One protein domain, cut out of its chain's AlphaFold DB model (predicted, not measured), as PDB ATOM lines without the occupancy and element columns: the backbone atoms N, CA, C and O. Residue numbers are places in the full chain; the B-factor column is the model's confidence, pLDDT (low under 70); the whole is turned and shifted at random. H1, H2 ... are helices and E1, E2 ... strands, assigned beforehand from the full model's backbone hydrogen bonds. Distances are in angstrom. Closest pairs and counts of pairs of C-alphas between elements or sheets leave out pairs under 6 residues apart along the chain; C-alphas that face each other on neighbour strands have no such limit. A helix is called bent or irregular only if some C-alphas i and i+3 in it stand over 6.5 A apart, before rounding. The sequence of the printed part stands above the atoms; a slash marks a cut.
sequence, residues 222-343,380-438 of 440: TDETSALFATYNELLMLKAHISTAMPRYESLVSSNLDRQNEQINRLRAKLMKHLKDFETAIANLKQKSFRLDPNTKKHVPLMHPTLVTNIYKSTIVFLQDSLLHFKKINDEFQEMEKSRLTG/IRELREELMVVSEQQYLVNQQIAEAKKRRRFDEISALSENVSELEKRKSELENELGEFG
ATOM      1  N   THR A 222     -34.477  31.561  29.048       55.09
ATOM      2  CA  THR A 222     -34.649  30.984  30.396       55.09
ATOM      3  C   THR A 222     -33.365  30.366  30.937       55.09
ATOM      4  O   THR A 222     -33.138  30.459  32.137       55.09
ATOM      5  N   ASP A 223     -32.500  29.807  30.089       60.22
ATOM      6  CA  ASP A 223     -31.283  29.127  30.551       60.22
ATOM      7  C   ASP A 223     -30.111  30.104  30.766       60.22
ATOM      8  O   ASP A 223     -29.482  30.112  31.827       60.22
ATOM      9  N   GLU A 224     -29.865  31.026  29.824       61.22
ATOM     10  CA  GLU A 224     -28.779  32.013  29.946       61.22
ATOM     11  C   GLU A 224     -29.094  33.139  30.945       61.22
ATOM     12  O   GLU A 224     -28.213  33.548  31.710       61.22
ATOM     13  N   THR A 225     -30.349  33.605  31.028       67.12
ATOM     14  CA  THR A 225     -30.741  34.571  32.073       67.12
ATOM     15  C   THR A 225     -30.746  33.906  33.448       67.12
ATOM     16  O   THR A 225     -30.356  34.537  34.430       67.12
ATOM     17  N   SER A 226     -31.115  32.621  33.539       73.62
ATOM     18  CA  SER A 226     -30.979  31.839  34.775       73.62
ATOM     19  C   SER A 226     -29.512  31.716  35.194       73.62
ATOM     20  O   SER A 226     -29.190  31.965  36.355       73.62
ATOM     21  N   ALA A 227     -28.592  31.462  34.257       79.81
ATOM     22  CA  ALA A 227     -27.156  31.443  34.542       79.81
ATOM     23  C   ALA A 227     -26.619  32.814  35.009       79.81
ATOM     24  O   ALA A 227     -25.781  32.882  35.919       79.81
ATOM     25  N   LEU A 228     -27.119  33.914  34.432       85.12
ATOM     26  CA  LEU A 228     -26.810  35.274  34.885       85.12
ATOM     27  C   LEU A 228     -27.311  35.513  36.317       85.12
ATOM     28  O   LEU A 228     -26.546  35.982  37.160       85.12
ATOM     29  N   PHE A 229     -28.565  35.162  36.614       86.31
ATOM     30  CA  PHE A 229     -29.130  35.308  37.955       86.31
ATOM     31  C   PHE A 229     -28.467  34.383  38.979       86.31
ATOM     32  O   PHE A 229     -28.266  34.798  40.116       86.31
ATOM     33  N   ALA A 230     -28.052  33.176  38.592       87.50
ATOM     34  CA  ALA A 230     -27.275  32.280  39.445       87.50
ATOM     35  C   ALA A 230     -25.932  32.914  39.838       87.50
ATOM     36  O   ALA A 230     -25.604  32.975  41.023       87.50
ATOM     37  N   THR A 231     -25.210  33.477  38.862       87.38
ATOM     38  CA  THR A 231     -23.956  34.214  39.108       87.38
ATOM     39  C   THR A 231     -24.200  35.438  40.000       87.38
ATOM     40  O   THR A 231     -23.425  35.730  40.908       87.38
ATOM     41  N   TYR A 232     -25.304  36.158  39.784       91.75
ATOM     42  CA  TYR A 232     -25.675  37.303  40.615       91.75
ATOM     43  C   TYR A 232     -26.016  36.907  42.060       91.75
ATOM     44  O   TYR A 232     -25.583  37.574  42.998       91.75
ATOM     45  N   ASN A 233     -26.736  35.805  42.260       91.94
ATOM     46  CA  ASN A 233     -27.052  35.284  43.589       91.94
ATOM     47  C   ASN A 233     -25.790  34.832  44.338       91.94
ATOM     48  O   ASN A 233     -25.659  35.106  45.530       91.94
ATOM     49  N   GLU A 234     -24.832  34.211  43.644       93.75
ATOM     50  CA  GLU A 234     -23.515  33.886  44.204       93.75
ATOM     51  C   GLU A 234     -22.781  35.151  44.682       93.75
ATOM     52  O   GLU A 234     -22.303  35.206  45.819       93.75
ATOM     53  N   LEU A 235     -22.771  36.208  43.861       94.06
ATOM     54  CA  LEU A 235     -22.205  37.509  44.229       94.06
ATOM     55  C   LEU A 235     -22.901  38.099  45.467       94.06
ATOM     56  O   LEU A 235     -22.230  38.580  46.379       94.06
ATOM     57  N   LEU A 236     -24.232  38.035  45.555       94.56
ATOM     58  CA  LEU A 236     -24.969  38.519  46.727       94.56
ATOM     59  C   LEU A 236     -24.622  37.742  48.006       94.56
ATOM     60  O   LEU A 236     -24.436  38.356  49.058       94.56
ATOM     61  N   MET A 237     -24.482  36.419  47.918       94.56
ATOM     62  CA  MET A 237     -24.085  35.577  49.052       94.56
ATOM     63  C   MET A 237     -22.677  35.916  49.547       94.56
ATOM     64  O   MET A 237     -22.461  36.122  50.743       94.56
ATOM     65  N   LEU A 238     -21.714  36.037  48.631       96.12
ATOM     66  CA  LEU A 238     -20.343  36.431  48.959       96.12
ATOM     67  C   LEU A 238     -20.285  37.844  49.554       96.12
ATOM     68  O   LEU A 238     -19.622  38.055  50.571       96.12
ATOM     69  N   LYS A 239     -21.051  38.792  49.000       95.38
ATOM     70  CA  LYS A 239     -21.203  40.145  49.552       95.38
ATOM     71  C   LYS A 239     -21.714  40.115  50.995       95.38
ATOM     72  O   LYS A 239     -21.184  40.841  51.840       95.38
ATOM     73  N   ALA A 240     -22.708  39.281  51.301       96.19
ATOM     74  CA  ALA A 240     -23.245  39.137  52.654       96.19
ATOM     75  C   ALA A 240     -22.211  38.549  53.630       96.19
ATOM     76  O   ALA A 240     -22.064  39.051  54.750       96.19
ATOM     77  N   HIS A 241     -21.445  37.538  53.203       95.44
ATOM     78  CA  HIS A 241     -20.355  36.973  54.001       95.44
ATOM     79  C   HIS A 241     -19.275  38.014  54.313       95.44
ATOM     80  O   HIS A 241     -18.897  38.163  55.476       95.44
ATOM     81  N   ILE A 242     -18.828  38.772  53.306       96.56
ATOM     82  CA  ILE A 242     -17.836  39.845  53.461       96.56
ATOM     83  C   ILE A 242     -18.367  40.910  54.426       96.56
ATOM     84  O   ILE A 242     -17.715  41.207  55.424       96.56
ATOM     85  N   SER A 243     -19.586  41.406  54.197       95.75
ATOM     86  CA  SER A 243     -20.205  42.466  55.014       95.75
ATOM     87  C   SER A 243     -20.407  42.057  56.477       95.75
ATOM     88  O   SER A 243     -20.353  42.898  57.367       95.75
ATOM     89  N   THR A 244     -20.607  40.763  56.745       95.25
ATOM     90  CA  THR A 244     -20.767  40.233  58.111       95.25
ATOM     91  C   THR A 244     -19.421  39.974  58.796       95.25
ATOM     92  O   THR A 244     -19.281  40.161  60.006       95.25
ATOM     93  N   ALA A 245     -18.419  39.507  58.048       94.31
ATOM     94  CA  ALA A 245     -17.111  39.152  58.589       94.31
ATOM     95  C   ALA A 245     -16.206  40.375  58.820       94.31
ATOM     96  O   ALA A 245     -15.453  40.379  59.793       94.31
ATOM     97  N   MET A 246     -16.318  41.410  57.981       95.19
ATOM     98  CA  MET A 246     -15.517  42.640  58.044       95.19
ATOM     99  C   MET A 246     -15.554  43.338  59.419       95.19
ATOM    100  O   MET A 246     -14.497  43.457  60.036       95.19
ATOM    101  N   PRO A 247     -16.725  43.720  59.976       94.81
ATOM    102  CA  PRO A 247     -16.773  44.426  61.261       94.81
ATOM    103  C   PRO A 247     -16.313  43.548  62.430       94.81
ATOM    104  O   PRO A 247     -15.759  44.034  63.414       94.81
ATOM    105  N   ARG A 248     -16.506  42.225  62.333       93.38
ATOM    106  CA  ARG A 248     -16.009  41.279  63.342       93.38
ATOM    107  C   ARG A 248     -14.487  41.205  63.333       93.38
ATOM    108  O   ARG A 248     -13.890  41.081  64.395       93.38
ATOM    109  N   TYR A 249     -13.878  41.254  62.151       94.00
ATOM    110  CA  TYR A 249     -12.429  41.295  62.006       94.00
ATOM    111  C   TYR A 249     -11.867  42.595  62.582       94.00
ATOM    112  O   TYR A 249     -10.990  42.540  63.436       94.00
ATOM    113  N   GLU A 250     -12.459  43.732  62.222       93.88
ATOM    114  CA  GLU A 250     -12.096  45.052  62.748       93.88
ATOM    115  C   GLU A 250     -12.182  45.122  64.278       93.88
ATOM    116  O   GLU A 250     -11.239  45.553  64.939       93.88
ATOM    117  N   SER A 251     -13.274  44.618  64.863       92.62
ATOM    118  CA  SER A 251     -13.464  44.598  66.317       92.62
ATOM    119  C   SER A 251     -12.439  43.723  67.044       92.62
ATOM    120  O   SER A 251     -11.987  44.102  68.123       92.62
ATOM    121  N   LEU A 252     -12.069  42.569  66.476       90.69
ATOM    122  CA  LEU A 252     -11.066  41.680  67.071       90.69
ATOM    123  C   LEU A 252      -9.643  42.228  66.937       90.69
ATOM    124  O   LEU A 252      -8.820  42.004  67.813       90.69
ATOM    125  N   VAL A 253      -9.344  42.936  65.848       89.38
ATOM    126  CA  VAL A 253      -8.054  43.617  65.687       89.38
ATOM    127  C   VAL A 253      -7.967  44.792  66.665       89.38
ATOM    128  O   VAL A 253      -6.980  44.917  67.382       89.38
ATOM    129  N   SER A 254      -9.044  45.570  66.796       89.06
ATOM    130  CA  SER A 254      -9.114  46.719  67.710       89.06
ATOM    131  C   SER A 254      -9.063  46.338  69.194       89.06
ATOM    132  O   SER A 254      -8.585  47.127  70.005       89.06
ATOM    133  N   SER A 255      -9.549  45.150  69.584       86.38
ATOM    134  CA  SER A 255      -9.474  44.687  70.980       86.38
ATOM    135  C   SER A 255      -8.039  44.385  71.425       86.38
ATOM    136  O   SER A 255      -7.765  44.424  72.622       86.38
ATOM    137  N   ASN A 256      -7.142  44.091  70.472       80.25
ATOM    138  CA  ASN A 256      -5.718  43.819  70.677       80.25
ATOM    139  C   ASN A 256      -5.431  42.825  71.824       80.25
ATOM    140  O   ASN A 256      -4.523  43.009  72.634       80.25
ATOM    141  N   LEU A 257      -6.242  41.766  71.925       80.62
ATOM    142  CA  LEU A 257      -6.094  40.737  72.955       80.62
ATOM    143  C   LEU A 257      -5.271  39.553  72.439       80.62
ATOM    144  O   LEU A 257      -5.713  38.808  71.566       80.62
ATOM    145  N   ASP A 258      -4.135  39.285  73.081       73.94
ATOM    146  CA  ASP A 258      -3.207  38.191  72.756       73.94
ATOM    147  C   ASP A 258      -3.869  36.821  72.586       73.94
ATOM    148  O   ASP A 258      -3.552  36.071  71.661       73.94
ATOM    149  N   ARG A 259      -4.835  36.505  73.456       76.94
ATOM    150  CA  ARG A 259      -5.570  35.230  73.438       76.94
ATOM    151  C   ARG A 259      -6.428  35.053  72.181       76.94
ATOM    152  O   ARG A 259      -6.850  33.937  71.892       76.94
ATOM    153  N   GLN A 260      -6.705  36.132  71.454       83.62
ATOM    154  CA  GLN A 260      -7.561  36.141  70.271       83.62
ATOM    155  C   GLN A 260      -6.767  36.098  68.956       83.62
ATOM    156  O   GLN A 260      -7.385  35.944  67.906       83.62
ATOM    157  N   ASN A 261      -5.427  36.138  68.974       83.94
ATOM    158  CA  ASN A 261      -4.600  36.140  67.755       83.94
ATOM    159  C   ASN A 261      -4.893  34.960  66.814       83.94
ATOM    160  O   ASN A 261      -4.964  35.128  65.597       83.94
ATOM    161  N   GLU A 262      -5.119  33.762  67.356       86.44
ATOM    162  CA  GLU A 262      -5.479  32.599  66.537       86.44
ATOM    163  C   GLU A 262      -6.843  32.789  65.851       86.44
ATOM    164  O   GLU A 262      -7.027  32.458  64.677       86.44
ATOM    165  N   GLN A 263      -7.804  33.378  66.565       88.94
ATOM    166  CA  GLN A 263      -9.124  33.698  66.034       88.94
ATOM    167  C   GLN A 263      -9.054  34.798  64.965       88.94
ATOM    168  O   GLN A 263      -9.728  34.680  63.938       88.94
ATOM    169  N   ILE A 264      -8.215  35.818  65.171       89.38
ATOM    170  CA  ILE A 264      -7.951  36.896  64.210       89.38
ATOM    171  C   ILE A 264      -7.368  36.315  62.919       89.38
ATOM    172  O   ILE A 264      -7.920  36.546  61.846       89.38
ATOM    173  N   ASN A 265      -6.327  35.485  63.014       90.50
ATOM    174  CA  ASN A 265      -5.688  34.862  61.852       90.50
ATOM    175  C   ASN A 265      -6.639  33.935  61.077       90.50
ATOM    176  O   ASN A 265      -6.684  33.970  59.845       90.50
ATOM    177  N   ARG A 266      -7.473  33.153  61.778       92.06
ATOM    178  CA  ARG A 266      -8.521  32.335  61.141       92.06
ATOM    179  C   ARG A 266      -9.552  33.192  60.405       92.06
ATOM    180  O   ARG A 266      -9.979  32.821  59.311       92.06
ATOM    181  N   LEU A 267      -9.984  34.310  60.994       92.56
ATOM    182  CA  LEU A 267     -10.966  35.201  60.375       92.56
ATOM    183  C   LEU A 267     -10.366  35.973  59.192       92.56
ATOM    184  O   LEU A 267     -11.010  36.041  58.149       92.56
ATOM    185  N   ARG A 268      -9.116  36.440  59.308       94.12
ATOM    186  CA  ARG A 268      -8.326  37.032  58.217       94.12
ATOM    187  C   ARG A 268      -8.258  36.094  57.015       94.12
ATOM    188  O   ARG A 268      -8.605  36.494  55.909       94.12
ATOM    189  N   ALA A 269      -7.876  34.831  57.228       94.19
ATOM    190  CA  ALA A 269      -7.788  33.842  56.154       94.19
ATOM    191  C   ALA A 269      -9.149  33.586  55.479       94.19
ATOM    192  O   ALA A 269      -9.228  33.489  54.254       94.19
ATOM    193  N   LYS A 270     -10.237  33.519  56.259       94.62
ATOM    194  CA  LYS A 270     -11.601  33.388  55.718       94.62
ATOM    195  C   LYS A 270     -12.027  34.612  54.909       94.62
ATOM    196  O   LYS A 270     -12.602  34.451  53.838       94.62
ATOM    197  N   LEU A 271     -11.743  35.814  55.401       95.38
ATOM    198  CA  LEU A 271     -12.104  37.062  54.736       95.38
ATOM    199  C   LEU A 271     -11.335  37.232  53.418       95.38
ATOM    200  O   LEU A 271     -11.950  37.507  52.392       95.38
ATOM    201  N   MET A 272     -10.030  36.936  53.421       94.69
ATOM    202  CA  MET A 272      -9.194  36.874  52.217       94.69
ATOM    203  C   MET A 272      -9.769  35.893  51.185       94.69
ATOM    204  O   MET A 272      -9.844  36.206  49.998       94.69
ATOM    205  N   LYS A 273     -10.220  34.713  51.638       95.62
ATOM    206  CA  LYS A 273     -10.872  33.727  50.771       95.62
ATOM    207  C   LYS A 273     -12.162  34.281  50.158       95.62
ATOM    208  O   LYS A 273     -12.313  34.220  48.947       95.62
ATOM    209  N   HIS A 274     -13.054  34.862  50.961       96.06
ATOM    210  CA  HIS A 274     -14.303  35.436  50.450       96.06
ATOM    211  C   HIS A 274     -14.073  36.572  49.446       96.06
ATOM    212  O   HIS A 274     -14.781  36.636  48.446       96.06
ATOM    213  N   LEU A 275     -13.079  37.435  49.681       95.69
ATOM    214  CA  LEU A 275     -12.704  38.504  48.751       95.69
ATOM    215  C   LEU A 275     -12.199  37.939  47.415       95.69
ATOM    216  O   LEU A 275     -12.636  38.393  46.360       95.69
ATOM    217  N   LYS A 276     -11.349  36.906  47.457       95.88
ATOM    218  CA  LYS A 276     -10.846  36.224  46.256       95.88
ATOM    219  C   LYS A 276     -11.952  35.500  45.483       95.88
ATOM    220  O   LYS A 276     -11.992  35.564  44.253       95.88
ATOM    221  N   ASP A 277     -12.856  34.825  46.188       94.81
ATOM    222  CA  ASP A 277     -14.012  34.159  45.581       94.81
ATOM    223  C   ASP A 277     -14.932  35.202  44.910       94.81
ATOM    224  O   ASP A 277     -15.388  35.001  43.785       94.81
ATOM    225  N   PHE A 278     -15.134  36.364  45.546       96.31
ATOM    226  CA  PHE A 278     -15.926  37.468  44.993       96.31
ATOM    227  C   PHE A 278     -15.285  38.085  43.744       96.31
ATOM    228  O   PHE A 278     -15.969  38.284  42.741       96.31
ATOM    229  N   GLU A 279     -13.973  38.325  43.758       95.62
ATOM    230  CA  GLU A 279     -13.218  38.766  42.578       95.62
ATOM    231  C   GLU A 279     -13.341  37.765  41.419       95.62
ATOM    232  O   GLU A 279     -13.618  38.151  40.280       95.62
ATOM    233  N   THR A 280     -13.216  36.469  41.714       94.88
ATOM    234  CA  THR A 280     -13.348  35.395  40.721       94.88
ATOM    235  C   THR A 280     -14.753  35.369  40.111       94.88
ATOM    236  O   THR A 280     -14.900  35.279  38.891       94.88
ATOM    237  N   ALA A 281     -15.798  35.519  40.930       93.19
ATOM    238  CA  ALA A 281     -17.178  35.602  40.456       93.19
ATOM    239  C   ALA A 281     -17.414  36.833  39.555       93.19
ATOM    240  O   ALA A 281     -18.088  36.727  38.526       93.19
ATOM    241  N   ILE A 282     -16.807  37.986  39.870       92.81
ATOM    242  CA  ILE A 282     -16.848  39.181  39.007       92.81
ATOM    243  C   ILE A 282     -16.132  38.927  37.674       92.81
ATOM    244  O   ILE A 282     -16.645  39.319  36.622       92.81
ATOM    245  N   ALA A 283     -14.968  38.274  37.689       91.56
ATOM    246  CA  ALA A 283     -14.236  37.929  36.472       91.56
ATOM    247  C   ALA A 283     -15.050  36.983  35.573       91.56
ATOM    248  O   ALA A 283     -15.162  37.224  34.368       91.56
ATOM    249  N   ASN A 284     -15.700  35.978  36.167       89.94
ATOM    250  CA  ASN A 284     -16.597  35.057  35.468       89.94
ATOM    251  C   ASN A 284     -17.802  35.782  34.853       89.94
ATOM    252  O   ASN A 284     -18.123  35.557  33.685       89.94
ATOM    253  N   LEU A 285     -18.444  36.685  35.605       90.44
ATOM    254  CA  LEU A 285     -19.525  37.534  35.094       90.44
ATOM    255  C   LEU A 285     -19.044  38.366  33.899       90.44
ATOM    256  O   LEU A 285     -19.710  38.433  32.867       90.44
ATOM    257  N   LYS A 286     -17.861  38.978  34.013       89.88
ATOM    258  CA  LYS A 286     -17.281  39.797  32.948       89.88
ATOM    259  C   LYS A 286     -17.025  38.979  31.680       89.88
ATOM    260  O   LYS A 286     -17.381  39.426  30.595       89.88
ATOM    261  N   GLN A 287     -16.440  37.791  31.818       88.38
ATOM    262  CA  GLN A 287     -16.132  36.906  30.693       88.38
ATOM    263  C   GLN A 287     -17.394  36.399  29.985       88.38
ATOM    264  O   GLN A 287     -17.414  36.320  28.761       88.38
ATOM    265  N   LYS A 288     -18.441  36.058  30.744       86.25
ATOM    266  CA  LYS A 288     -19.693  35.529  30.187       86.25
ATOM    267  C   LYS A 288     -20.573  36.614  29.573       86.25
ATOM    268  O   LYS A 288     -21.266  36.353  28.597       86.25
ATOM    269  N   SER A 289     -20.573  37.820  30.140       86.81
ATOM    270  CA  SER A 289     -21.562  38.846  29.790       86.81
ATOM    271  C   SER A 289     -21.013  40.007  28.956       86.81
ATOM    272  O   SER A 289     -21.800  40.832  28.489       86.81
ATOM    273  N   PHE A 290     -19.697  40.083  28.723       87.81
ATOM    274  CA  PHE A 290     -19.072  41.130  27.911       87.81
ATOM    275  C   PHE A 290     -18.160  40.550  26.831       87.81
ATOM    276  O   PHE A 290     -17.401  39.616  27.067       87.81
ATOM    277  N   ARG A 291     -18.163  41.185  25.657       87.81
ATOM    278  CA  ARG A 291     -17.181  40.952  24.591       87.81
ATOM    279  C   ARG A 291     -16.228  42.134  24.461       87.81
ATOM    280  O   ARG A 291     -16.618  43.276  24.698       87.81
ATOM    281  N   LEU A 292     -14.997  41.869  24.041       86.31
ATOM    282  CA  LEU A 292     -14.040  42.919  23.707       86.31
ATOM    283  C   LEU A 292     -14.282  43.383  22.267       86.31
ATOM    284  O   LEU A 292     -14.183  42.590  21.334       86.31
ATOM    285  N   ASP A 293     -14.608  44.659  22.083       80.31
ATOM    286  CA  ASP A 293     -14.704  45.256  20.752       80.31
ATOM    287  C   ASP A 293     -13.292  45.360  20.136       80.31
ATOM    288  O   ASP A 293     -12.419  46.002  20.729       80.31
ATOM    289  N   PRO A 294     -13.039  44.747  18.965       80.25
ATOM    290  CA  PRO A 294     -11.715  44.733  18.345       80.25
ATOM    291  C   PRO A 294     -11.222  46.125  17.922       80.25
ATOM    292  O   PRO A 294     -10.013  46.354  17.894       80.25
ATOM    293  N   ASN A 295     -12.128  47.063  17.639       81.50
ATOM    294  CA  ASN A 295     -11.777  48.411  17.196       81.50
ATOM    295  C   ASN A 295     -11.555  49.346  18.383       81.50
ATOM    296  O   ASN A 295     -10.559  50.066  18.442       81.50
ATOM    297  N   THR A 296     -12.483  49.343  19.342       83.81
ATOM    298  CA  THR A 296     -12.444  50.291  20.465       83.81
ATOM    299  C   THR A 296     -11.698  49.757  21.684       83.81
ATOM    300  O   THR A 296     -11.396  50.528  22.595       83.81
ATOM    301  N   LYS A 297     -11.410  48.447  21.729       81.56
ATOM    302  CA  LYS A 297     -10.897  47.720  22.906       81.56
ATOM    303  C   LYS A 297     -11.765  47.898  24.158       81.56
ATOM    304  O   LYS A 297     -11.308  47.654  25.274       81.56
ATOM    305  N   LYS A 298     -13.020  48.328  23.994       80.06
ATOM    306  CA  LYS A 298     -13.976  48.483  25.092       80.06
ATOM    307  C   LYS A 298     -14.746  47.186  25.297       80.06
ATOM    308  O   LYS A 298     -15.003  46.440  24.355       80.06
ATOM    309  N   HIS A 299     -15.118  46.935  26.547       80.56
ATOM    310  CA  HIS A 299     -16.005  45.831  26.884       80.56
ATOM    311  C   HIS A 299     -17.436  46.243  26.544       80.56
ATOM    312  O   HIS A 299     -17.963  47.196  27.116       80.56
ATOM    313  N   VAL A 300     -18.043  45.536  25.598       82.88
ATOM    314  CA  VAL A 300     -19.423  45.748  25.167       82.88
ATOM    315  C   VAL A 300     -20.275  44.624  25.756       82.88
ATOM    316  O   VAL A 300     -19.945  43.454  25.535       82.88
ATOM    317  N   PRO A 301     -21.338  44.935  26.516       86.12
ATOM    318  CA  PRO A 301     -22.226  43.913  27.056       86.12
ATOM    319  C   PRO A 301     -22.933  43.156  25.926       86.12
ATOM    320  O   PRO A 301     -23.349  43.759  24.935       86.12
ATOM    321  N   LEU A 302     -23.047  41.837  26.075       78.81
ATOM    322  CA  LEU A 302     -23.683  40.951  25.097       78.81
ATOM    323  C   LEU A 302     -25.210  41.004  25.214       78.81
ATOM    324  O   LEU A 302     -25.887  41.353  24.251       78.81
ATOM    325  N   MET A 303     -25.725  40.706  26.409       71.50
ATOM    326  CA  MET A 303     -27.156  40.609  26.713       71.50
ATOM    327  C   MET A 303     -27.543  41.588  27.818       71.50
ATOM    328  O   MET A 303     -26.727  41.906  28.681       71.50
ATOM    329  N   HIS A 304     -28.785  42.082  27.773       77.50
ATOM    330  CA  HIS A 304     -29.353  43.027  28.746       77.50
ATOM    331  C   HIS A 304     -28.355  44.112  29.209       77.50
ATOM    332  O   HIS A 304     -27.966  44.140  30.382       77.50
ATOM    333  N   PRO A 305     -27.937  45.027  28.312       80.56
ATOM    334  CA  PRO A 305     -26.803  45.925  28.534       80.56
ATOM    335  C   PRO A 305     -26.920  46.740  29.822       80.56
ATOM    336  O   PRO A 305     -25.939  46.880  30.548       80.56
ATOM    337  N   THR A 306     -28.119  47.224  30.148       81.19
ATOM    338  CA  THR A 306     -28.385  47.972  31.381       81.19
ATOM    339  C   THR A 306     -28.200  47.111  32.630       81.19
ATOM    340  O   THR A 306     -27.525  47.532  33.566       81.19
ATOM    341  N   LEU A 307     -28.763  45.898  32.645       83.88
ATOM    342  CA  LEU A 307     -28.735  45.005  33.805       83.88
ATOM    343  C   LEU A 307     -27.306  44.554  34.115       83.88
ATOM    344  O   LEU A 307     -26.812  44.783  35.216       83.88
ATOM    345  N   VAL A 308     -26.627  43.971  33.126       88.19
ATOM    346  CA  VAL A 308     -25.264  43.447  33.278       88.19
ATOM    347  C   VAL A 308     -24.291  44.564  33.666       88.19
ATOM    348  O   VAL A 308     -23.470  44.386  34.565       88.19
ATOM    349  N   THR A 309     -24.408  45.738  33.037       87.38
ATOM    350  CA  THR A 309     -23.557  46.891  33.366       87.38
ATOM    351  C   THR A 309     -23.784  47.361  34.800       87.38
ATOM    352  O   THR A 309     -22.816  47.665  35.494       87.38
ATOM    353  N   ASN A 310     -25.034  47.411  35.267       88.12
ATOM    354  CA  ASN A 310     -25.346  47.833  36.632       88.12
ATOM    355  C   ASN A 310     -24.864  46.819  37.674       88.12
ATOM    356  O   ASN A 310     -24.288  47.229  38.682       88.12
ATOM    357  N   ILE A 311     -25.035  45.517  37.415       90.25
ATOM    358  CA  ILE A 311     -24.503  44.458  38.282       90.25
ATOM    359  C   ILE A 311     -22.982  44.597  38.383       90.25
ATOM    360  O   ILE A 311     -22.464  44.723  39.488       90.25
ATOM    361  N   TYR A 312     -22.280  44.653  37.247       91.75
ATOM    362  CA  TYR A 312     -20.820  44.755  37.215       91.75
ATOM    363  C   TYR A 312     -20.298  46.014  37.923       91.75
ATOM    364  O   TYR A 312     -19.364  45.932  38.716       91.75
ATOM    365  N   LYS A 313     -20.913  47.179  37.678       88.69
ATOM    366  CA  LYS A 313     -20.537  48.439  38.343       88.69
ATOM    367  C   LYS A 313     -20.742  48.377  39.857       88.69
ATOM    368  O   LYS A 313     -19.883  48.828  40.604       88.69
ATOM    369  N   SER A 314     -21.864  47.825  40.311       90.94
ATOM    370  CA  SER A 314     -22.165  47.711  41.741       90.94
ATOM    371  C   SER A 314     -21.190  46.769  42.453       90.94
ATOM    372  O   SER A 314     -20.690  47.081  43.534       90.94
ATOM    373  N   THR A 315     -20.872  45.627  41.838       92.38
ATOM    374  CA  THR A 315     -19.984  44.633  42.448       92.38
ATOM    375  C   THR A 315     -18.523  45.054  42.422       92.38
ATOM    376  O   THR A 315     -17.832  44.829  43.412       92.38
ATOM    377  N   ILE A 316     -18.047  45.714  41.358       92.44
ATOM    378  CA  ILE A 316     -16.654  46.176  41.302       92.44
ATOM    379  C   ILE A 316     -16.374  47.279  42.328       92.44
ATOM    380  O   ILE A 316     -15.345  47.223  42.993       92.44
ATOM    381  N   VAL A 317     -17.307  48.222  42.515       91.56
ATOM    382  CA  VAL A 317     -17.184  49.273  43.539       91.56
ATOM    383  C   VAL A 317     -17.149  48.644  44.931       91.56
ATOM    384  O   VAL A 317     -16.241  48.919  45.707       91.56
ATOM    385  N   PHE A 318     -18.061  47.709  45.218       93.81
ATOM    386  CA  PHE A 318     -18.059  47.003  46.501       93.81
ATOM    387  C   PHE A 318     -16.758  46.220  46.752       93.81
ATOM    388  O   PHE A 318     -16.263  46.215  47.880       93.81
ATOM    389  N   LEU A 319     -16.202  45.554  45.731       93.75
ATOM    390  CA  LEU A 319     -14.922  44.851  45.856       93.75
ATOM    391  C   LEU A 319     -13.791  45.831  46.181       93.75
ATOM    392  O   LEU A 319     -13.010  45.558  47.088       93.75
ATOM    393  N   GLN A 320     -13.714  46.959  45.469       91.56
ATOM    394  CA  GLN A 320     -12.695  47.986  45.697       91.56
ATOM    395  C   GLN A 320     -12.744  48.514  47.134       91.56
ATOM    396  O   GLN A 320     -11.729  48.463  47.830       91.56
ATOM    397  N   ASP A 321     -13.925  48.917  47.607       91.44
ATOM    398  CA  ASP A 321     -14.111  49.406  48.977       91.44
ATOM    399  C   ASP A 321     -13.727  48.339  50.013       91.44
ATOM    400  O   ASP A 321     -13.012  48.613  50.979       91.44
ATOM    401  N   SER A 322     -14.147  47.090  49.786       93.81
ATOM    402  CA  SER A 322     -13.870  45.976  50.701       93.81
ATOM    403  C   SER A 322     -12.387  45.602  50.753       93.81
ATOM    404  O   SER A 322     -11.887  45.263  51.825       93.81
ATOM    405  N   LEU A 323     -11.671  45.661  49.623       93.00
ATOM    406  CA  LEU A 323     -10.227  45.404  49.561       93.00
ATOM    407  C   LEU A 323      -9.436  46.489  50.290       93.00
ATOM    408  O   LEU A 323      -8.514  46.168  51.039       93.00
ATOM    409  N   LEU A 324      -9.811  47.759  50.108       92.56
ATOM    410  CA  LEU A 324      -9.181  48.883  50.800       92.56
ATOM    411  C   LEU A 324      -9.403  48.798  52.315       92.56
ATOM    412  O   LEU A 324      -8.446  48.928  53.081       92.56
ATOM    413  N   HIS A 325     -10.635  48.511  52.749       93.31
ATOM    414  CA  HIS A 325     -10.965  48.348  54.170       93.31
ATOM    415  C   HIS A 325     -10.216  47.170  54.794       93.31
ATOM    416  O   HIS A 325      -9.612  47.304  55.857       93.31
ATOM    417  N   PHE A 326     -10.190  46.026  54.104       94.69
ATOM    418  CA  PHE A 326      -9.448  44.853  54.554       94.69
ATOM    419  C   PHE A 326      -7.950  45.138  54.669       94.69
ATOM    420  O   PHE A 326      -7.359  44.813  55.697       94.69
ATOM    421  N   LYS A 327      -7.342  45.764  53.651       93.50
ATOM    422  CA  LYS A 327      -5.919  46.123  53.656       93.50
ATOM    423  C   LYS A 327      -5.584  47.014  54.847       93.50
ATOM    424  O   LYS A 327      -4.639  46.715  55.562       93.50
ATOM    425  N   LYS A 328      -6.394  48.045  55.107       94.31
ATOM    426  CA  LYS A 328      -6.196  48.949  56.245       94.31
ATOM    427  C   LYS A 328      -6.144  48.194  57.581       94.31
ATOM    428  O   LYS A 328      -5.153  48.300  58.294       94.31
ATOM    429  N   ILE A 329      -7.171  47.398  57.890       93.06
ATOM    430  CA  ILE A 329      -7.228  46.632  59.152       93.06
ATOM    431  C   ILE A 329      -6.079  45.617  59.224       93.06
ATOM    432  O   ILE A 329      -5.512  45.350  60.282       93.06
ATOM    433  N   ASN A 330      -5.741  45.015  58.088       93.06
ATOM    434  CA  ASN A 330      -4.685  44.026  58.008       93.06
ATOM    435  C   ASN A 330      -3.295  44.621  58.277       93.06
ATOM    436  O   ASN A 330      -2.494  43.989  58.967       93.06
ATOM    437  N   ASP A 331      -3.027  45.812  57.746       92.25
ATOM    438  CA  ASP A 331      -1.787  46.550  57.972       92.25
ATOM    439  C   ASP A 331      -1.680  46.950  59.459       92.25
ATOM    440  O   ASP A 331      -0.641  46.724  60.078       92.25
ATOM    441  N   GLU A 332      -2.779  47.411  60.079       90.50
ATOM    442  CA  GLU A 332      -2.855  47.680  61.528       90.50
ATOM    443  C   GLU A 332      -2.531  46.430  62.364       90.50
ATOM    444  O   GLU A 332      -1.724  46.480  63.294       90.50
ATOM    445  N   PHE A 333      -3.113  45.278  62.014       89.75
ATOM    446  CA  PHE A 333      -2.837  44.015  62.699       89.75
ATOM    447  C   PHE A 333      -1.373  43.576  62.558       89.75
ATOM    448  O   PHE A 333      -0.759  43.159  63.542       89.75
ATOM    449  N   GLN A 334      -0.797  43.680  61.356       88.31
ATOM    450  CA  GLN A 334       0.602  43.320  61.118       88.31
ATOM    451  C   GLN A 334       1.571  44.230  61.876       88.31
ATOM    452  O   GLN A 334       2.566  43.740  62.407       88.31
ATOM    453  N   GLU A 335       1.283  45.527  61.964       87.75
ATOM    454  CA  GLU A 335       2.114  46.475  62.706       87.75
ATOM    455  C   GLU A 335       2.084  46.202  64.218       87.75
ATOM    456  O   GLU A 335       3.125  46.206  64.884       87.75
ATOM    457  N   MET A 336       0.909  45.864  64.762       84.00
ATOM    458  CA  MET A 336       0.774  45.434  66.157       84.00
ATOM    459  C   MET A 336       1.531  44.129  66.439       84.00
ATOM    460  O   MET A 336       2.193  44.003  67.471       84.00
ATOM    461  N   GLU A 337       1.481  43.161  65.522       83.44
ATOM    462  CA  GLU A 337       2.200  41.892  65.658       83.44
ATOM    463  C   GLU A 337       3.725  42.092  65.597       83.44
ATOM    464  O   GLU A 337       4.451  41.565  66.446       83.44
ATOM    465  N   LYS A 338       4.217  42.929  64.672       83.81
ATOM    466  CA  LYS A 338       5.634  43.328  64.589       83.81
ATOM    467  C   LYS A 338       6.106  44.036  65.859       83.81
ATOM    468  O   LYS A 338       7.177  43.710  66.377       83.81
ATOM    469  N   SER A 339       5.304  44.960  66.388       82.19
ATOM    470  CA  SER A 339       5.600  45.688  67.631       82.19
ATOM    471  C   SER A 339       5.693  44.748  68.841       82.19
ATOM    472  O   SER A 339       6.543  44.917  69.714       82.19
ATOM    473  N   ARG A 340       4.866  43.697  68.886       78.75
ATOM    474  CA  ARG A 340       4.922  42.677  69.947       78.75
ATOM    475  C   ARG A 340       6.141  41.773  69.832       78.75
ATOM    476  O   ARG A 340       6.798  41.515  70.837       78.75
ATOM    477  N   LEU A 341       6.467  41.324  68.621       75.38
ATOM    478  CA  LEU A 341       7.648  40.495  68.368       75.38
ATOM    479  C   LEU A 341       8.950  41.244  68.691       75.38
ATOM    480  O   LEU A 341       9.864  40.663  69.272       75.38
ATOM    481  N   THR A 342       9.023  42.539  68.376       73.94
ATOM    482  CA  THR A 342      10.169  43.398  68.724       73.94
ATOM    483  C   THR A 342      10.240  43.709  70.223       73.94
ATOM    484  O   THR A 342      11.331  43.680  70.789       73.94
ATOM    485  N   GLY A 343       9.101  43.905  70.899       62.62
ATOM    486  CA  GLY A 343       9.043  44.080  72.357       62.62
ATOM    487  C   GLY A 343       9.457  42.838  73.162       62.62
ATOM    488  O   GLY A 343      10.102  42.968  74.200       62.62
ATOM    489  N   ILE A 380      15.726  36.810  55.716       79.31
ATOM    490  CA  ILE A 380      16.595  37.096  54.560       79.31
ATOM    491  C   ILE A 380      16.021  36.471  53.281       79.31
ATOM    492  O   ILE A 380      16.063  37.088  52.220       79.31
ATOM    493  N   ARG A 381      15.474  35.252  53.363       78.88
ATOM    494  CA  ARG A 381      14.858  34.582  52.212       78.88
ATOM    495  C   ARG A 381      13.582  35.291  51.757       78.88
ATOM    496  O   ARG A 381      13.437  35.527  50.567       78.88
ATOM    497  N   GLU A 382      12.712  35.654  52.695       82.81
ATOM    498  CA  GLU A 382      11.457  36.361  52.408       82.81
ATOM    499  C   GLU A 382      11.718  37.741  51.784       82.81
ATOM    500  O   GLU A 382      11.139  38.056  50.749       82.81
ATOM    501  N   LEU A 383      12.663  38.517  52.329       84.81
ATOM    502  CA  LEU A 383      13.052  39.822  51.780       84.81
ATOM    503  C   LEU A 383      13.686  39.710  50.384       84.81
ATOM    504  O   LEU A 383      13.446  40.552  49.524       84.81
ATOM    505  N   ARG A 384      14.471  38.656  50.128       82.81
ATOM    506  CA  ARG A 384      15.038  38.373  48.799       82.81
ATOM    507  C   ARG A 384      13.971  37.981  47.779       82.81
ATOM    508  O   ARG A 384      14.039  38.420  46.634       82.81
ATOM    509  N   GLU A 385      13.006  37.157  48.177       84.94
ATOM    510  CA  GLU A 385      11.871  36.779  47.329       84.94
ATOM    511  C   GLU A 385      11.007  38.009  47.008       84.94
ATOM    512  O   GLU A 385      10.661  38.226  45.848       84.94
ATOM    513  N   GLU A 386      10.745  38.872  47.994       87.56
ATOM    514  CA  GLU A 386      10.022  40.131  47.786       87.56
ATOM    515  C   GLU A 386      10.783  41.078  46.845       87.56
ATOM    516  O   GLU A 386      10.200  41.603  45.896       87.56
ATOM    517  N   LEU A 387      12.098  41.236  47.034       87.94
ATOM    518  CA  LEU A 387      12.945  42.051  46.160       87.94
ATOM    519  C   LEU A 387      12.938  41.536  44.711       87.94
ATOM    520  O   LEU A 387      12.862  42.332  43.772       87.94
ATOM    521  N   MET A 388      12.959  40.214  44.518       84.56
ATOM    522  CA  MET A 388      12.872  39.595  43.194       84.56
ATOM    523  C   MET A 388      11.540  39.929  42.515       84.56
ATOM    524  O   MET A 388      11.535  40.399  41.376       84.56
ATOM    525  N   VAL A 389      10.421  39.774  43.226       89.38
ATOM    526  CA  VAL A 389       9.082  40.082  42.702       89.38
ATOM    527  C   VAL A 389       8.939  41.568  42.369       89.38
ATOM    528  O   VAL A 389       8.459  41.904  41.287       89.38
ATOM    529  N   VAL A 390       9.389  42.469  43.248       88.25
ATOM    530  CA  VAL A 390       9.333  43.921  43.005       88.25
ATOM    531  C   VAL A 390      10.183  44.302  41.789       88.25
ATOM    532  O   VAL A 390       9.749  45.107  40.964       88.25
ATOM    533  N   SER A 391      11.355  43.685  41.614       87.06
ATOM    534  CA  SER A 391      12.208  43.918  40.441       87.06
ATOM    535  C   SER A 391      11.570  43.439  39.128       87.06
ATOM    536  O   SER A 391      11.645  44.133  38.111       87.06
ATOM    537  N   GLU A 392      10.876  42.298  39.153       88.56
ATOM    538  CA  GLU A 392      10.143  41.773  37.999       88.56
ATOM    539  C   GLU A 392       8.950  42.673  37.653       88.56
ATOM    540  O   GLU A 392       8.746  43.030  36.490       88.56
ATOM    541  N   GLN A 393       8.203  43.121  38.665       85.44
ATOM    542  CA  GLN A 393       7.105  44.072  38.492       85.44
ATOM    543  C   GLN A 393       7.596  45.397  37.897       85.44
ATOM    544  O   GLN A 393       6.994  45.896  36.944       85.44
ATOM    545  N   GLN A 394       8.721  45.934  38.380       89.31
ATOM    546  CA  GLN A 394       9.332  47.148  37.831       89.31
ATOM    547  C   GLN A 394       9.688  46.974  36.345       89.31
ATOM    548  O   GLN A 394       9.441  47.869  35.532       89.31
ATOM    549  N   TYR A 395      10.237  45.818  35.961       91.06
ATOM    550  CA  TYR A 395      10.551  45.511  34.566       91.06
ATOM    551  C   TYR A 395       9.290  45.462  33.684       91.06
ATOM    552  O   TYR A 395       9.250  46.088  32.619       91.06
ATOM    553  N   LEU A 396       8.231  44.788  34.142       89.12
ATOM    554  CA  LEU A 396       6.963  44.673  33.411       89.12
ATOM    555  C   LEU A 396       6.277  46.032  33.215       89.12
ATOM    556  O   LEU A 396       5.801  46.331  32.117       89.12
ATOM    557  N   VAL A 397       6.250  46.883  34.244       89.88
ATOM    558  CA  VAL A 397       5.648  48.225  34.149       89.88
ATOM    559  C   VAL A 397       6.455  49.115  33.194       89.88
ATOM    560  O   VAL A 397       5.872  49.803  32.354       89.88
ATOM    561  N   ASN A 398       7.789  49.039  33.219       91.44
ATOM    562  CA  ASN A 398       8.635  49.743  32.250       91.44
ATOM    563  C   ASN A 398       8.379  49.295  30.800       91.44
ATOM    564  O   ASN A 398       8.347  50.124  29.883       91.44
ATOM    565  N   GLN A 399       8.121  48.003  30.575       92.31
ATOM    566  CA  GLN A 399       7.728  47.490  29.262       92.31
ATOM    567  C   GLN A 399       6.370  48.055  28.808       92.31
ATOM    568  O   GLN A 399       6.223  48.451  27.648       92.31
ATOM    569  N   GLN A 400       5.400  48.166  29.720       86.31
ATOM    570  CA  GLN A 400       4.098  48.779  29.438       86.31
ATOM    571  C   GLN A 400       4.229  50.267  29.090       86.31
ATOM    572  O   GLN A 400       3.575  50.729  28.154       86.31
ATOM    573  N   ILE A 401       5.125  51.007  29.752       88.12
ATOM    574  CA  ILE A 401       5.436  52.403  29.400       88.12
ATOM    575  C   ILE A 401       6.012  52.488  27.982       88.12
ATOM    576  O   ILE A 401       5.602  53.347  27.195       88.12
ATOM    577  N   ALA A 402       6.941  51.599  27.618       88.50
ATOM    578  CA  ALA A 402       7.510  51.559  26.271       88.50
ATOM    579  C   ALA A 402       6.438  51.257  25.203       88.50
ATOM    580  O   ALA A 402       6.409  51.891  24.141       88.50
ATOM    581  N   GLU A 403       5.509  50.345  25.492       85.56
ATOM    582  CA  GLU A 403       4.388  50.016  24.607       85.56
ATOM    583  C   GLU A 403       3.361  51.159  24.506       85.56
ATOM    584  O   GLU A 403       2.876  51.462  23.409       85.56
ATOM    585  N   ALA A 404       3.064  51.840  25.617       81.56
ATOM    586  CA  ALA A 404       2.190  53.011  25.665       81.56
ATOM    587  C   ALA A 404       2.773  54.187  24.862       81.56
ATOM    588  O   ALA A 404       2.058  54.789  24.053       81.56
ATOM    589  N   LYS A 405       4.089  54.435  24.974       82.44
ATOM    590  CA  LYS A 405       4.836  55.401  24.146       82.44
ATOM    591  C   LYS A 405       4.752  55.053  22.660       82.44
ATOM    592  O   LYS A 405       4.413  55.913  21.847       82.44
ATOM    593  N   LYS A 406       4.970  53.783  22.293       82.50
ATOM    594  CA  LYS A 406       4.851  53.302  20.902       82.50
ATOM    595  C   LYS A 406       3.441  53.504  20.333       82.50
ATOM    596  O   LYS A 406       3.289  53.775  19.145       82.50
ATOM    597  N   ARG A 407       2.412  53.391  21.178       76.25
ATOM    598  CA  ARG A 407       0.993  53.554  20.813       76.25
ATOM    599  C   ARG A 407       0.444  54.973  20.998       76.25
ATOM    600  O   ARG A 407      -0.747  55.162  20.771       76.25
ATOM    601  N   ARG A 408       1.276  55.955  21.375       71.62
ATOM    602  CA  ARG A 408       0.891  57.366  21.603       71.62
ATOM    603  C   ARG A 408      -0.254  57.552  22.613       71.62
ATOM    604  O   ARG A 408      -1.052  58.475  22.481       71.62
ATOM    605  N   ARG A 409      -0.342  56.678  23.621       68.12
ATOM    606  CA  ARG A 409      -1.307  56.800  24.726       68.12
ATOM    607  C   ARG A 409      -0.633  57.481  25.909       68.12
ATOM    608  O   ARG A 409      -0.122  56.814  26.799       68.12
ATOM    609  N   PHE A 410      -0.562  58.810  25.853       73.69
ATOM    610  CA  PHE A 410       0.197  59.617  26.815       73.69
ATOM    611  C   PHE A 410      -0.470  59.713  28.191       73.69
ATOM    612  O   PHE A 410       0.230  59.825  29.191       73.69
ATOM    613  N   ASP A 411      -1.792  59.561  28.245       75.00
ATOM    614  CA  ASP A 411      -2.567  59.600  29.488       75.00
ATOM    615  C   ASP A 411      -2.192  58.434  30.428       75.00
ATOM    616  O   ASP A 411      -2.067  58.611  31.636       75.00
ATOM    617  N   GLU A 412      -1.926  57.248  29.861       77.00
ATOM    618  CA  GLU A 412      -1.511  56.045  30.603       77.00
ATOM    619  C   GLU A 412      -0.070  56.169  31.146       77.00
ATOM    620  O   GLU A 412       0.274  55.545  32.147       77.00
ATOM    621  N   ILE A 413       0.783  56.996  30.525       84.69
ATOM    622  CA  ILE A 413       2.200  57.129  30.903       84.69
ATOM    623  C   ILE A 413       2.353  57.803  32.267       84.69
ATOM    624  O   ILE A 413       3.233  57.405  33.026       84.69
ATOM    625  N   SER A 414       1.510  58.789  32.588       81.00
ATOM    626  CA  SER A 414       1.589  59.492  33.875       81.00
ATOM    627  C   SER A 414       1.347  58.534  35.043       81.00
ATOM    628  O   SER A 414       2.153  58.484  35.966       81.00
ATOM    629  N   ALA A 415       0.290  57.720  34.959       84.00
ATOM    630  CA  ALA A 415      -0.049  56.744  35.993       84.00
ATOM    631  C   ALA A 415       0.994  55.616  36.093       84.00
ATOM    632  O   ALA A 415       1.398  55.228  37.183       84.00
ATOM    633  N   LEU A 416       1.487  55.107  34.955       87.44
ATOM    634  CA  LEU A 416       2.526  54.072  34.963       87.44
ATOM    635  C   LEU A 416       3.867  54.594  35.504       87.44
ATOM    636  O   LEU A 416       4.588  53.844  36.155       87.44
ATOM    637  N   SER A 417       4.206  55.865  35.263       87.38
ATOM    638  CA  SER A 417       5.421  56.488  35.800       87.38
ATOM    639  C   SER A 417       5.371  56.639  37.321       87.38
ATOM    640  O   SER A 417       6.398  56.480  37.976       87.38
ATOM    641  N   GLU A 418       4.196  56.930  37.879       88.06
ATOM    642  CA  GLU A 418       3.985  56.992  39.327       88.06
ATOM    643  C   GLU A 418       4.160  55.604  39.962       88.06
ATOM    644  O   GLU A 418       4.916  55.461  40.922       88.06
ATOM    645  N   ASN A 419       3.605  54.561  39.332       88.19
ATOM    646  CA  ASN A 419       3.799  53.172  39.763       88.19
ATOM    647  C   ASN A 419       5.280  52.753  39.748       88.19
ATOM    648  O   ASN A 419       5.736  52.067  40.658       88.19
ATOM    649  N   VAL A 420       6.051  53.153  38.726       92.44
ATOM    650  CA  VAL A 420       7.499  52.872  38.689       92.44
ATOM    651  C   VAL A 420       8.219  53.567  39.841       92.44
ATOM    652  O   VAL A 420       9.045  52.934  40.492       92.44
ATOM    653  N   SER A 421       7.881  54.825  40.132       90.50
ATOM    654  CA  SER A 421       8.482  55.564  41.247       90.50
ATOM    655  C   SER A 421       8.189  54.914  42.604       90.50
ATOM    656  O   SER A 421       9.053  54.914  43.481       90.50
ATOM    657  N   GLU A 422       6.989  54.361  42.795       89.38
ATOM    658  CA  GLU A 422       6.619  53.644  44.021       89.38
ATOM    659  C   GLU A 422       7.375  52.313  44.148       89.38
ATOM    660  O   GLU A 422       7.934  52.012  45.207       89.38
ATOM    661  N   LEU A 423       7.476  51.551  43.052       90.44
ATOM    662  CA  LEU A 423       8.241  50.301  43.005       90.44
ATOM    663  C   LEU A 423       9.744  50.534  43.229       90.44
ATOM    664  O   LEU A 423      10.382  49.747  43.923       90.44
ATOM    665  N   GLU A 424      10.310  51.625  42.703       91.62
ATOM    666  CA  GLU A 424      11.703  52.026  42.953       91.62
ATOM    667  C   GLU A 424      11.954  52.354  44.421       91.62
ATOM    668  O   GLU A 424      12.955  51.914  44.994       91.62
ATOM    669  N   LYS A 425      11.026  53.077  45.052       92.62
ATOM    670  CA  LYS A 425      11.109  53.377  46.480       92.62
ATOM    671  C   LYS A 425      11.073  52.093  47.310       92.62
ATOM    672  O   LYS A 425      11.949  51.899  48.150       92.62
ATOM    673  N   ARG A 426      10.126  51.184  47.032       89.75
ATOM    674  CA  ARG A 426      10.022  49.899  47.745       89.75
ATOM    675  C   ARG A 426      11.256  49.026  47.532       89.75
ATOM    676  O   ARG A 426      11.730  48.400  48.474       89.75
ATOM    677  N   LYS A 427      11.804  49.012  46.315       90.12
ATOM    678  CA  LYS A 427      13.055  48.316  46.002       90.12
ATOM    679  C   LYS A 427      14.215  48.852  46.845       90.12
ATOM    680  O   LYS A 427      14.921  48.059  47.456       90.12
ATOM    681  N   SER A 428      14.372  50.174  46.934       89.12
ATOM    682  CA  SER A 428      15.423  50.794  47.749       89.12
ATOM    683  C   SER A 428      15.247  50.509  49.246       89.12
ATOM    684  O   SER A 428      16.225  50.243  49.941       89.12
ATOM    685  N   GLU A 429      14.013  50.515  49.754       89.00
ATOM    686  CA  GLU A 429      13.709  50.115  51.135       89.00
ATOM    687  C   GLU A 429      14.118  48.658  51.400       89.00
ATOM    688  O   GLU A 429      14.828  48.394  52.367       89.00
ATOM    689  N   LEU A 430      13.764  47.733  50.500       86.69
ATOM    690  CA  LEU A 430      14.138  46.318  50.598       86.69
ATOM    691  C   LEU A 430      15.655  46.101  50.520       86.69
ATOM    692  O   LEU A 430      16.198  45.311  51.287       86.69
ATOM    693  N   GLU A 431      16.359  46.814  49.638       86.25
ATOM    694  CA  GLU A 431      17.826  46.772  49.544       86.25
ATOM    695  C   GLU A 431      18.494  47.296  50.827       86.25
ATOM    696  O   GLU A 431      19.450  46.696  51.322       86.25
ATOM    697  N   ASN A 432      17.954  48.365  51.422       85.69
ATOM    698  CA  ASN A 432      18.432  48.910  52.695       85.69
ATOM    699  C   ASN A 432      18.167  47.966  53.880       85.69
ATOM    700  O   ASN A 432      19.017  47.851  54.769       85.69
ATOM    701  N   GLU A 433      17.011  47.294  53.894       83.38
ATOM    702  CA  GLU A 433      16.658  46.271  54.884       83.38
ATOM    703  C   GLU A 433      17.568  45.037  54.763       83.38
ATOM    704  O   GLU A 433      18.017  44.505  55.777       83.38
ATOM    705  N   LEU A 434      17.899  44.615  53.537       82.19
ATOM    706  CA  LEU A 434      18.784  43.478  53.260       82.19
ATOM    707  C   LEU A 434      20.263  43.770  53.565       82.19
ATOM    708  O   LEU A 434      20.973  42.870  54.023       82.19
ATOM    709  N   GLY A 435      20.735  45.001  53.351       80.06
ATOM    710  CA  GLY A 435      22.114  45.411  53.633       80.06
ATOM    711  C   GLY A 435      23.157  44.489  52.982       80.06
ATOM    712  O   GLY A 435      23.120  44.245  51.782       80.06
ATOM    713  N   GLU A 436      24.069  43.931  53.787       73.69
ATOM    714  CA  GLU A 436      25.117  42.990  53.333       73.69
ATOM    715  C   GLU A 436      24.567  41.641  52.825       73.69
ATOM    716  O   GLU A 436      25.306  40.845  52.252       73.69
ATOM    717  N   PHE A 437      23.275  41.361  53.026       70.88
ATOM    718  CA  PHE A 437      22.609  40.142  52.561       70.88
ATOM    719  C   PHE A 437      21.818  40.346  51.259       70.88
ATOM    720  O   PHE A 437      21.019  39.474  50.902       70.88
ATOM    721  N   GLY A 438      22.025  41.452  50.540       66.06
ATOM    722  CA  GLY A 438      21.475  41.673  49.198       66.06
ATOM    723  C   GLY A 438      21.928  40.630  48.163       66.06
ATOM    724  O   GLY A 438      22.712  39.725  48.463       66.06
TER     725      GLY A 438
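This is residues 222 to 343 and 380 to 438 of the 440 residues of the protein "ATP synthase subunit e, mitochondrial" of [Candida] haemuloni (UniProt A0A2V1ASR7). Three long helices, H1, H2 and H3, make an up-and-down bundle with a small strand hairpin, E1 and E2, near one end, and a second lobe, the helical hairpin H4 and H5, stands separate from it with a gap between. H1 bends by a small angle and runs nearly straight. The printed part has 181 residues with five named helices and two strands, in the order H1 H2 E1 E2 H3 H4 H5; the sheet, E1 - E2, is antiparallel and the class is mostly helix. The whole is loose, with a radius of gyration of the C-alphas of 21.0 A, and flat, spanning 61 by 49 by 23 A.

E1, residues 290 to 292, and E2, residues 299 to 301, form an antiparallel hairpin; N 291 and O 300 are within hydrogen-bond range at 2.9 A, as are N 300 and O 291 at 2.8 A. H2, residues 258 to 289, touches H3, residues 305 to 343, at a shallow tilt of 24 degrees, opposite ways; their closest C-alphas, Ser 289 and Val 308, are 6.9 A apart. H1, residues 222 to 255, was assigned as one helix by its hydrogen bonds but is bent, with C-alphas 244 and 247 6.6 A apart; its arms are H1a, residues 222 to 244, and H1b, residues 247 to 255. H1a touches H2, with residues 271 to 285 of H2 alone, at a shallow tilt of 22 degrees, opposite ways; the closest C-alphas, Leu 238 and Phe 278, are 6.0 A apart. H1a and H3 only just touch, with 3 pairs of C-alphas within 8 A, the closest being Tyr 232 and Ile 311 at 7.6 A. H1b touches H3, closest at the C-alphas of Val 253 and Phe 333, 6.0 A. H4, residues 380 to 406, and H5, residues 410 to 437, form a helical hairpin and touch at a shallow tilt of 22 degrees; the closest C-alphas, Ile 401 and Ile 413, are 5.9 A apart. H4 and H5 are apart from H1a, H1b, H2, H3, E1 and E2. In H1a, H1b, H3 and H4 every O i to N i+4 pair is within hydrogen-bond range; in H2 26 of 28 are and in H5 20 of 24.

H3 is the longest helix, 56.6 A from C-alpha 305 at (-26.803, 45.925, 28.534) to C-alpha 343 at (9.043, 44.080, 72.357). H2 is 46.7 A long, H5 39.3 A, H4 39.2 A and H1a 32.3 A; H1a begins at C-alpha 222, (-34.649, 30.984, 30.396). H2 and H5 are irregular: C-alphas 259 and 262 are 7.4 A apart, and C-alphas 433 and 436 are 9.2 A apart; H5 has a kink of 39 degrees near residue 431.

The C-alphas of Thr 222 and Glu 436, the two farthest apart, are 65.1 A from each other. Residues 344 to 379 are not printed, and C-alphas 343 and 380 are 20.6 A apart across this cut. Of the links that are printed whole, E1 to E2 is short and the others are tight. Mean pLDDT of the printed part is 86.8; residues 222 to 225, 343, 409 and 438 are under 70.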